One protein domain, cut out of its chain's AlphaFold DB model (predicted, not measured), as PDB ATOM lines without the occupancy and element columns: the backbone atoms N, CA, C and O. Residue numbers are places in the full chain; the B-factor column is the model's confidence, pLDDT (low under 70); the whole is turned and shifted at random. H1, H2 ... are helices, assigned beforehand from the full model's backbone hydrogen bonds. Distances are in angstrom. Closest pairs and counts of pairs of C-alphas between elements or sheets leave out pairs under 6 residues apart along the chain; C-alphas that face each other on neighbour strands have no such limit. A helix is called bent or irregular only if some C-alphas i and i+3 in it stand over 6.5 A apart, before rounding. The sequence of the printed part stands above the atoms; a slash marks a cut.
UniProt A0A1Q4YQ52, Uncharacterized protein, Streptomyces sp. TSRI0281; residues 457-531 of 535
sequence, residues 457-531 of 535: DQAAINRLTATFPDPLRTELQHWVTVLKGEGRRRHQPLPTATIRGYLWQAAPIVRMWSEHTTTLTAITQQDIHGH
ATOM      1  N   ASP A 457      99.914 -38.994 -15.144       75.25
ATOM      2  CA  ASP A 457     100.050 -38.707 -13.719       75.25
ATOM      3  C   ASP A 457      99.023 -39.526 -12.922       75.25
ATOM      4  O   ASP A 457      99.400 -40.157 -11.932       75.25
ATOM      5  N   GLN A 458      97.777 -39.648 -13.400       81.00
ATOM      6  CA  GLN A 458      96.756 -40.532 -12.817       81.00
ATOM      7  C   GLN A 458      97.176 -42.006 -12.898       81.00
ATOM      8  O   GLN A 458      97.089 -42.736 -11.912       81.00
ATOM      9  N   ALA A 459      97.695 -42.452 -14.044       78.31
ATOM     10  CA  ALA A 459      98.196 -43.816 -14.211       78.31
ATOM     11  C   ALA A 459      99.413 -44.112 -13.310       78.31
ATOM     12  O   ALA A 459      99.686 -45.270 -12.987       78.31
ATOM     13  N   ALA A 460     100.173 -43.095 -12.896       80.25
ATOM     14  CA  ALA A 460     101.239 -43.227 -11.906       80.25
ATOM     15  C   ALA A 460     100.723 -43.154 -10.453       80.25
ATOM     16  O   ALA A 460     101.235 -43.893  -9.615       80.25
ATOM     17  N   ILE A 461      99.692 -42.352 -10.164       87.25
ATOM     18  CA  ILE A 461      98.970 -42.354  -8.879       87.25
ATOM     19  C   ILE A 461      98.381 -43.740  -8.608       87.25
ATOM     20  O   ILE A 461      98.710 -44.337  -7.587       87.25
ATOM     21  N   ASN A 462      97.613 -44.297  -9.553       87.06
ATOM     22  CA  ASN A 462      96.963 -45.604  -9.408       87.06
ATOM     23  C   ASN A 462      97.987 -46.712  -9.115       87.06
ATOM     24  O   ASN A 462      97.795 -47.513  -8.199       87.06
ATOM     25  N   ARG A 463      99.109 -46.722  -9.851       87.69
ATOM     26  CA  ARG A 463     100.214 -47.669  -9.629       87.69
ATOM     27  C   ARG A 463     100.892 -47.483  -8.272       87.69
ATOM     28  O   ARG A 463     101.264 -48.481  -7.670       87.69
ATOM     29  N   LEU A 464     101.043 -46.253  -7.777       87.44
ATOM     30  CA  LEU A 464     101.654 -46.013  -6.469       87.44
ATOM     31  C   LEU A 464     100.708 -46.405  -5.324       87.44
ATOM     32  O   LEU A 464     101.139 -47.131  -4.430       87.44
ATOM     33  N   THR A 465      99.420 -46.038  -5.378       90.31
ATOM     34  CA  THR A 465      98.420 -46.476  -4.382       90.31
ATOM     35  C   THR A 465      98.268 -47.999  -4.347       90.31
ATOM     36  O   THR A 465      98.121 -48.573  -3.273       90.31
ATOM     37  N   ALA A 466      98.388 -48.678  -5.495       89.38
ATOM     38  CA  ALA A 466      98.346 -50.139  -5.566       89.38
ATOM     39  C   ALA A 466      99.492 -50.833  -4.797       89.38
ATOM     40  O   ALA A 466      99.347 -51.995  -4.437       89.38
ATOM     41  N   THR A 467     100.600 -50.139  -4.492       89.75
ATOM     42  CA  THR A 467     101.704 -50.706  -3.687       89.75
ATOM     43  C   THR A 467     101.441 -50.748  -2.177       89.75
ATOM     44  O   THR A 467     102.311 -51.197  -1.436       89.75
ATOM     45  N   PHE A 468     100.276 -50.285  -1.715       87.62
ATOM     46  CA  PHE A 468      99.876 -50.307  -0.305       87.62
ATOM     47  C   PHE A 468      98.818 -51.394  -0.030       87.62
ATOM     48  O   PHE A 468      98.065 -51.744  -0.952       87.62
ATOM     49  N   PRO A 469      98.724 -51.906   1.216       87.69
ATOM     50  CA  PRO A 469      97.624 -52.764   1.670       87.69
ATOM     51  C   PRO A 469      96.250 -52.122   1.441       87.69
ATOM     52  O   PRO A 469      96.132 -50.897   1.456       87.69
ATOM     53  N   ASP A 470      95.208 -52.933   1.246       85.50
ATOM     54  CA  ASP A 470      93.898 -52.461   0.770       85.50
ATOM     55  C   ASP A 470      93.231 -51.341   1.597       85.50
ATOM     56  O   ASP A 470      92.704 -50.416   0.970       85.50
ATOM     57  N   PRO A 471      93.282 -51.311   2.947       87.19
ATOM     58  CA  PRO A 471      92.687 -50.206   3.703       87.19
ATOM     59  C   PRO A 471      93.443 -48.882   3.482       87.19
ATOM     60  O   PRO A 471      92.841 -47.891   3.070       87.19
ATOM     61  N   LEU A 472      94.779 -48.885   3.607       85.31
ATOM     62  CA  LEU A 472      95.627 -47.720   3.303       85.31
ATOM     63  C   LEU A 472      95.497 -47.272   1.840       85.31
ATOM     64  O   LEU A 472      95.440 -46.079   1.556       85.31
ATOM     65  N   ARG A 473      95.409 -48.215   0.895       89.81
ATOM     66  CA  ARG A 473      95.141 -47.937  -0.524       89.81
ATOM     67  C   ARG A 473      93.813 -47.203  -0.700       89.81
ATOM     68  O   ARG A 473      93.773 -46.214  -1.427       89.81
ATOM     69  N   THR A 474      92.761 -47.666  -0.028       89.12
ATOM     70  CA  THR A 474      91.419 -47.069  -0.069       89.12
ATOM     71  C   THR A 474      91.418 -45.656   0.516       89.12
ATOM     72  O   THR A 474      90.821 -44.747  -0.055       89.12
ATOM     73  N   GLU A 475      92.131 -45.421   1.616       90.44
ATOM     74  CA  GLU A 475      92.257 -44.090   2.229       90.44
ATOM     75  C   GLU A 475      93.085 -43.124   1.368       90.44
ATOM     76  O   GLU A 475      92.675 -41.981   1.149       90.44
ATOM     77  N   LEU A 476      94.199 -43.586   0.789       90.06
ATOM     78  CA  LEU A 476      94.997 -42.809  -0.168       90.06
ATOM     79  C   LEU A 476      94.204 -42.478  -1.444       90.06
ATOM     80  O   LEU A 476      94.365 -41.390  -1.996       90.06
ATOM     81  N   GLN A 477      93.328 -43.376  -1.905       89.56
ATOM     82  CA  GLN A 477      92.423 -43.119  -3.029       89.56
ATOM     83  C   GLN A 477      91.363 -42.067  -2.678       89.56
ATOM     84  O   GLN A 477      91.201 -41.111  -3.437       89.56
ATOM     85  N   HIS A 478      90.723 -42.154  -1.508       89.12
ATOM     86  CA  HIS A 478      89.817 -41.102  -1.029       89.12
ATOM     87  C   HIS A 478      90.521 -39.744  -0.905       89.12
ATOM     88  O   HIS A 478      89.956 -38.724  -1.293       89.12
ATOM     89  N   TRP A 479      91.767 -39.711  -0.425       89.81
ATOM     90  CA  TRP A 479      92.570 -38.487  -0.357       89.81
ATOM     91  C   TRP A 479      92.883 -37.906  -1.750       89.81
ATOM     92  O   TRP A 479      92.783 -36.693  -1.938       89.81
ATOM     93  N   VAL A 480      93.166 -38.747  -2.754       89.38
ATOM     94  CA  VAL A 480      93.298 -38.318  -4.163       89.38
ATOM     95  C   VAL A 480      91.989 -37.718  -4.691       89.38
ATOM     96  O   VAL A 480      92.019 -36.631  -5.265       89.38
ATOM     97  N   THR A 481      90.848 -38.382  -4.476       88.31
ATOM     98  CA  THR A 481      89.510 -37.887  -4.855       88.31
ATOM     99  C   THR A 481      89.193 -36.554  -4.174       88.31
ATOM    100  O   THR A 481      88.753 -35.613  -4.832       88.31
ATOM    101  N   VAL A 482      89.510 -36.405  -2.882       87.12
ATOM    102  CA  VAL A 482      89.406 -35.110  -2.197       87.12
ATOM    103  C   VAL A 482      90.273 -34.068  -2.901       87.12
ATOM    104  O   VAL A 482      89.727 -33.068  -3.345       87.12
ATOM    105  N   LEU A 483      91.577 -34.289  -3.110       83.56
ATOM    106  CA  LEU A 483      92.454 -33.281  -3.734       83.56
ATOM    107  C   LEU A 483      92.049 -32.862  -5.162       83.56
ATOM    108  O   LEU A 483      92.393 -31.755  -5.588       83.56
ATOM    109  N   LYS A 484      91.276 -33.683  -5.880       84.94
ATOM    110  CA  LYS A 484      90.648 -33.325  -7.164       84.94
ATOM    111  C   LYS A 484      89.437 -32.390  -7.060       84.94
ATOM    112  O   LYS A 484      88.891 -32.007  -8.087       84.94
ATOM    113  N   GLY A 485      88.991 -32.025  -5.859       82.56
ATOM    114  CA  GLY A 485      87.757 -31.261  -5.647       82.56
ATOM    115  C   GLY A 485      86.478 -32.104  -5.740       82.56
ATOM    116  O   GLY A 485      85.386 -31.546  -5.686       82.56
ATOM    117  N   GLU A 486      86.597 -33.433  -5.837       82.31
ATOM    118  CA  GLU A 486      85.476 -34.390  -5.887       82.31
ATOM    119  C   GLU A 486      84.952 -34.740  -4.468       82.31
ATOM    120  O   GLU A 486      84.062 -35.572  -4.301       82.31
ATOM    121  N   GLY A 487      85.502 -34.112  -3.421       79.06
ATOM    122  CA  GLY A 487      85.119 -34.318  -2.022       79.06
ATOM    123  C   GLY A 487      83.854 -33.565  -1.575       79.06
ATOM    124  O   GLY A 487      83.394 -32.612  -2.198       79.06
ATOM    125  N   ARG A 488      83.317 -33.940  -0.401       77.38
ATOM    126  CA  ARG A 488      82.072 -33.385   0.188       77.38
ATOM    127  C   ARG A 488      82.096 -31.864   0.460       77.38
ATOM    128  O   ARG A 488      81.043 -31.273   0.687       77.38
ATOM    129  N   ARG A 489      83.268 -31.221   0.476       74.00
ATOM    130  CA  ARG A 489      83.436 -29.766   0.654       74.00
ATOM    131  C   ARG A 489      84.072 -29.175  -0.602       74.00
ATOM    132  O   ARG A 489      85.110 -29.661  -1.033       74.00
ATOM    133  N   ARG A 490      83.490 -28.100  -1.148       68.56
ATOM    134  CA  ARG A 490      84.059 -27.386  -2.303       68.56
ATOM    135  C   ARG A 490      85.414 -26.770  -1.946       68.56
ATOM    136  O   ARG A 490      85.511 -26.019  -0.981       68.56
ATOM    137  N   HIS A 491      86.418 -27.021  -2.778       78.44
ATOM    138  CA  HIS A 491      87.683 -26.287  -2.824       78.44
ATOM    139  C   HIS A 491      88.216 -26.285  -4.263       78.44
ATOM    140  O   HIS A 491      87.642 -26.922  -5.146       78.44
ATOM    141  N   GLN A 492      89.309 -25.562  -4.518       72.81
ATOM    142  CA  GLN A 492      89.947 -25.567  -5.833       72.81
ATOM    143  C   GLN A 492      90.583 -26.946  -6.114       72.81
ATOM    144  O   GLN A 492      91.278 -27.465  -5.234       72.81
ATOM    145  N   PRO A 493      90.369 -27.549  -7.299       81.62
ATOM    146  CA  PRO A 493      90.986 -28.821  -7.667       81.62
ATOM    147  C   PRO A 493      92.497 -28.656  -7.891       81.62
ATOM    148  O   PRO A 493      92.932 -27.694  -8.530       81.62
ATOM    149  N   LEU A 494      93.306 -29.598  -7.398       77.50
ATOM    150  CA  LEU A 494      94.743 -29.628  -7.682       77.50
ATOM    151  C   LEU A 494      95.043 -30.367  -9.001       77.50
ATOM    152  O   LEU A 494      94.417 -31.389  -9.281       77.50
ATOM    153  N   PRO A 495      96.041 -29.925  -9.795       81.12
ATOM    154  CA  PRO A 495      96.486 -30.660 -10.980       81.12
ATOM    155  C   PRO A 495      96.998 -32.066 -10.634       81.12
ATOM    156  O   PRO A 495      97.725 -32.232  -9.649       81.12
ATOM    157  N   THR A 496      96.718 -33.067 -11.477       80.50
ATOM    158  CA  THR A 496      97.114 -34.469 -11.238       80.50
ATOM    159  C   THR A 496      98.621 -34.627 -10.985       80.50
ATOM    160  O   THR A 496      99.027 -35.370 -10.091       80.50
ATOM    161  N   ALA A 497      99.461 -33.863 -11.693       74.50
ATOM    162  CA  ALA A 497     100.910 -33.811 -11.481       74.50
ATOM    163  C   ALA A 497     101.308 -33.394 -10.049       74.50
ATOM    164  O   ALA A 497     102.253 -33.946  -9.479       74.50
ATOM    165  N   THR A 498     100.580 -32.449  -9.443       78.69
ATOM    166  CA  THR A 498     100.798 -31.989  -8.062       78.69
ATOM    167  C   THR A 498     100.373 -33.058  -7.060       78.69
ATOM    168  O   THR A 498     101.135 -33.370  -6.146       78.69
ATOM    169  N   ILE A 499      99.211 -33.685  -7.280       83.00
ATOM    170  CA  ILE A 499      98.715 -34.796  -6.452       83.00
ATOM    171  C   ILE A 499      99.708 -35.969  -6.485       83.00
ATOM    172  O   ILE A 499     100.082 -36.497  -5.436       83.00
ATOM    173  N   ARG A 500     100.232 -36.325  -7.669       85.19
ATOM    174  CA  ARG A 500     101.305 -37.323  -7.810       85.19
ATOM    175  C   ARG A 500     102.568 -36.915  -7.056       85.19
ATOM    176  O   ARG A 500     103.191 -37.772  -6.434       85.19
ATOM    177  N   GLY A 501     102.957 -35.641  -7.129       76.75
ATOM    178  CA  GLY A 501     104.123 -35.102  -6.430       76.75
ATOM    179  C   GLY A 501     104.035 -35.296  -4.916       76.75
ATOM    180  O   GLY A 501     104.968 -35.830  -4.319       76.75
ATOM    181  N   TYR A 502     102.896 -34.947  -4.316       86.00
ATOM    182  CA  TYR A 502     102.638 -35.178  -2.892       86.00
ATOM    183  C   TYR A 502     102.586 -36.672  -2.545       86.00
ATOM    184  O   TYR A 502     103.235 -37.091  -1.588       86.00
ATOM    185  N   LEU A 503     101.893 -37.498  -3.339       85.94
ATOM    186  CA  LEU A 503     101.799 -38.943  -3.092       85.94
ATOM    187  C   LEU A 503     103.185 -39.618  -3.105       85.94
ATOM    188  O   LEU A 503     103.474 -40.440  -2.242       85.94
ATOM    189  N   TRP A 504     104.071 -39.229  -4.029       85.25
ATOM    190  CA  TRP A 504     105.461 -39.711  -4.080       85.25
ATOM    191  C   TRP A 504     106.306 -39.300  -2.867       85.25
ATOM    192  O   TRP A 504     107.221 -40.030  -2.494       85.25
ATOM    193  N   GLN A 505     106.019 -38.146  -2.261       79.25
ATOM    194  CA  GLN A 505     106.731 -37.640  -1.083       79.25
ATOM    195  C   GLN A 505     106.211 -38.275   0.215       79.25
ATOM    196  O   GLN A 505     107.004 -38.579   1.103       79.25
ATOM    197  N   ALA A 506     104.902 -38.523   0.308       82.81
ATOM    198  CA  ALA A 506     104.278 -39.206   1.439       82.81
ATOM    199  C   ALA A 506     104.559 -40.720   1.448       82.81
ATOM    200  O   ALA A 506     104.715 -41.307   2.516       82.81
ATOM    201  N   ALA A 507     104.668 -41.353   0.272       84.69
ATOM    202  CA  ALA A 507     104.806 -42.803   0.127       84.69
ATOM    203  C   ALA A 507     105.855 -43.490   1.033       84.69
ATOM    204  O   ALA A 507     105.496 -44.504   1.630       84.69
ATOM    205  N   PRO A 508     107.113 -43.017   1.182       83.62
ATOM    206  CA  PRO A 508     108.068 -43.660   2.090       83.62
ATOM    207  C   PRO A 508     107.643 -43.588   3.565       83.62
ATOM    208  O   PRO A 508     107.853 -44.550   4.298       83.62
ATOM    209  N   ILE A 509     107.004 -42.492   3.987       84.50
ATOM    210  CA  ILE A 509     106.530 -42.306   5.366       84.50
ATOM    211  C   ILE A 509     105.322 -43.217   5.625       84.50
ATOM    212  O   ILE A 509     105.305 -43.957   6.603       84.50
ATOM    213  N   VAL A 510     104.360 -43.255   4.696       84.31
ATOM    214  CA  VAL A 510     103.188 -44.143   4.791       84.31
ATOM    215  C   VAL A 510     103.589 -45.622   4.738       84.31
ATOM    216  O   VAL A 510     102.943 -46.438   5.385       84.31
ATOM    217  N   ARG A 511     104.670 -45.993   4.034       86.69
ATOM    218  CA  ARG A 511     105.197 -47.373   4.059       86.69
ATOM    219  C   ARG A 511     105.747 -47.754   5.433       86.69
ATOM    220  O   ARG A 511     105.362 -48.793   5.949       86.69
ATOM    221  N   MET A 512     106.559 -46.893   6.040       81.94
ATOM    222  CA  MET A 512     107.077 -47.087   7.401       81.94
ATOM    223  C   MET A 512     105.942 -47.152   8.441       81.94
ATOM    224  O   MET A 512     105.938 -48.022   9.307       81.94
ATOM    225  N   TRP A 513     104.919 -46.299   8.325       83.38
ATOM    226  CA  TRP A 513     103.724 -46.407   9.171       83.38
ATOM    227  C   TRP A 513     102.915 -47.686   8.897       83.38
ATOM    228  O   TRP A 513     102.355 -48.249   9.836       83.38
ATOM    229  N   SER A 514     102.907 -48.207   7.661       82.38
ATOM    230  CA  SER A 514     102.220 -49.464   7.310       82.38
ATOM    231  C   SER A 514     102.854 -50.732   7.896       82.38
ATOM    232  O   SER A 514     102.230 -51.789   7.872       82.38
ATOM    233  N   GLU A 515     104.064 -50.635   8.457       81.50
ATOM    234  CA  GLU A 515     104.696 -51.716   9.230       81.50
ATOM    235  C   GLU A 515     104.023 -51.911  10.605       81.50
ATOM    236  O   GLU A 515     104.098 -52.996  11.176       81.50
ATOM    237  N   HIS A 516     103.350 -50.874  11.127       79.62
ATOM    238  CA  HIS A 516     102.811 -50.830  12.495       79.62
ATOM    239  C   HIS A 516     101.319 -50.442  12.570       79.62
ATOM    240  O   HIS A 516     100.686 -50.633  13.606       79.62
ATOM    241  N   THR A 517     100.737 -49.910  11.489       80.12
ATOM    242  CA  THR A 517      99.335 -49.463  11.414       80.12
ATOM    243  C   THR A 517      98.684 -49.890  10.098       80.12
ATOM    244  O   THR A 517      99.308 -49.868   9.041       80.12
ATOM    245  N   THR A 518      97.404 -50.266  10.136       79.88
ATOM    246  CA  THR A 518      96.635 -50.668   8.939       79.88
ATOM    247  C   THR A 518      95.757 -49.552   8.365       79.88
ATOM    248  O   THR A 518      95.195 -49.729   7.290       79.88
ATOM    249  N   THR A 519      95.647 -48.409   9.046       84.75
ATOM    250  CA  THR A 519      94.848 -47.235   8.656       84.75
ATOM    251  C   THR A 519      95.586 -45.956   9.052       84.75
ATOM    252  O   THR A 519      96.170 -45.878  10.133       84.75
ATOM    253  N   LEU A 520      95.517 -44.927   8.204       81.69
ATOM    254  CA  LEU A 520      96.037 -43.589   8.478       81.69
ATOM    255  C   LEU A 520      95.314 -42.918   9.658       81.69
ATOM    256  O   LEU A 520      95.860 -42.005  10.270       81.69
ATOM    257  N   THR A 521      94.101 -43.369   9.994       81.44
ATOM    258  CA  THR A 521      93.316 -42.840  11.123       81.44
ATOM    259  C   THR A 521      93.851 -43.270  12.493       81.44
ATOM    260  O   THR A 521      93.522 -42.632  13.491       81.44
ATOM    261  N   ALA A 522      94.699 -44.304  12.548       80.44
ATOM    262  CA  ALA A 522      95.363 -44.758  13.771       80.44
ATOM    263  C   ALA A 522      96.704 -44.049  14.048       80.44
ATOM    264  O   ALA A 522      97.292 -44.267  15.104       80.44
ATOM    265  N   ILE A 523      97.200 -43.213  13.125       80.62
ATOM    266  CA  ILE A 523      98.472 -42.494  13.290       80.62
ATOM    267  C   ILE A 523      98.296 -41.400  14.346       80.62
ATOM    268  O   ILE A 523      97.497 -40.475  14.181       80.62
ATOM    269  N   THR A 524      99.067 -41.479  15.426       79.88
ATOM    270  CA  THR A 524      99.012 -40.517  16.528       79.88
ATOM    271  C   THR A 524      99.989 -39.359  16.324       79.88
ATOM    272  O   THR A 524     100.909 -39.397  15.505       79.88
ATOM    273  N   GLN A 525      99.855 -38.312  17.143       73.69
ATOM    274  CA  GLN A 525     100.824 -37.215  17.149       73.69
ATOM    275  C   GLN A 525     102.233 -37.671  17.589       73.69
ATOM    276  O   GLN A 525     103.226 -37.049  17.210       73.69
ATOM    277  N   GLN A 526     102.343 -38.765  18.352       71.12
ATOM    278  CA  GLN A 526     103.623 -39.328  18.786       71.12
ATOM    279  C   GLN A 526     104.368 -40.001  17.623       71.12
ATOM    280  O   GLN A 526     105.580 -39.815  17.497       71.12
ATOM    281  N   ASP A 527     103.646 -40.674  16.724       69.50
ATOM    282  CA  ASP A 527     104.196 -41.281  15.501       69.50
ATOM    283  C   ASP A 527     104.702 -40.228  14.504       69.50
ATOM    284  O   ASP A 527     105.596 -40.488  13.706       69.50
ATOM    285  N   ILE A 528     104.166 -39.005  14.567       71.62
ATOM    286  CA  ILE A 528     104.652 -37.863  13.781       71.62
ATOM    287  C   ILE A 528     105.920 -37.269  14.421       71.62
ATOM    288  O   ILE A 528     106.910 -37.028  13.726       71.62
ATOM    289  N   HIS A 529     105.925 -37.050  15.742       57.91
ATOM    290  CA  HIS A 529     107.051 -36.415  16.448       57.91
ATOM    291  C   HIS A 529     108.285 -37.316  16.595       57.91
ATOM    292  O   HIS A 529     109.410 -36.813  16.544       57.91
ATOM    293  N   GLY A 530     108.109 -38.634  16.747       52.75
ATOM    294  CA  GLY A 530     109.210 -39.583  16.963       52.75
ATOM    295  C   GLY A 530     110.276 -39.551  15.860       52.75
ATOM    296  O   GLY A 530     111.471 -39.676  16.133       52.75
ATOM    297  N   HIS A 531     109.872 -39.283  14.616       54.19
ATOM    298  CA  HIS A 531     110.785 -39.233  13.472       54.19
ATOM    299  C   HIS A 531     111.555 -37.908  13.333       54.19
ATOM    300  O   HIS A 531     112.547 -37.859  12.605       54.19
TER     301      HIS A 531
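Overview. This is residues 457 to 531 of the 535 residues of an uncharacterized protein of Streptomyces sp. TSRI0281 (UniProt A0A1Q4YQ52). Three helices lie side by side at shallow tilts as a small bundle, their centres making a triangle: H3, the longest, has the shorter H1 beside it running the same way and H2 beside it running opposite ways. A short fourth helix, H4, is set off from these three, beyond the last residues of H3, at the end of the link of residues 515 to 524. The printed part has 75 residues, with four named helices in the order H1, H2, H3, H4 and no named strand; the class is all helix. The whole is compact, with a radius of gyration of the C-alphas of 12.8 A, and rounded, spanning 32 by 26 by 21 A.

Along the chain. H3 is residues 496 to 514, 24.4 A from first to last C-alpha. It is irregular, but only just: C-alphas 505 and 508 are 6.9 A apart, and it has a kink of 46 degrees near residue 508. H2, residues 470 to 486, measures 21.0 A and is also irregular, with C-alphas 483 and 486 7.4 A apart. H1 is residues 457 to 465, 12.3 A long, and its C-alpha 457 is at (100.050, -38.707, -13.719). H4 is residues 525 to 531, from C-alpha 525 at (100.824, -37.215, 17.149) to C-alpha 531 at (110.785, -39.233, 13.472). It is neither bent nor irregular, but only just: C-alphas 528 and 531 are 6.3 A apart.

Arrangement. H3 touches H1, with the closest C-alphas, those of Asp 457 and Ala 497, 5.5 A apart. These two run the same way at a shallow tilt of 9 degrees. H2 and H3 form a helical hairpin and touch, the closest C-alphas being those of Val 480 and Ile 499 at 6.9 A. They run opposite ways at a shallow tilt of 27 degrees. H1 and H2 form another helical hairpin, at a shallow tilt of 28 degrees, opposite ways. They only just touch, with 3 pairs of C-alphas within 8 A, the closest being those of Thr 465 and Arg 473 at 5.3 A, and H2 touches H1 with residues 473 to 477 alone. H4 is apart from H1 and H2, and only just apart from H3, with their closest C-alphas at 8.2 A. The O i to N i+4 pairs within hydrogen-bond range are 4 of 5 in H1, 11 of 13 in H2, 13 of 15 in H3 and 2 of 3 in H4.

Size, cuts and confidence. The two C-alphas farthest apart are those of Arg 490 and Gly 530, at 33.9 A. The printed part has no cut. The link from H1 to H2 is tight, those from H2 to H3 and from H3 to H4 are short, and no link is long. The mean pLDDT of the printed part is 81.5; residues 490, 527 and 529 to 531 are under 70.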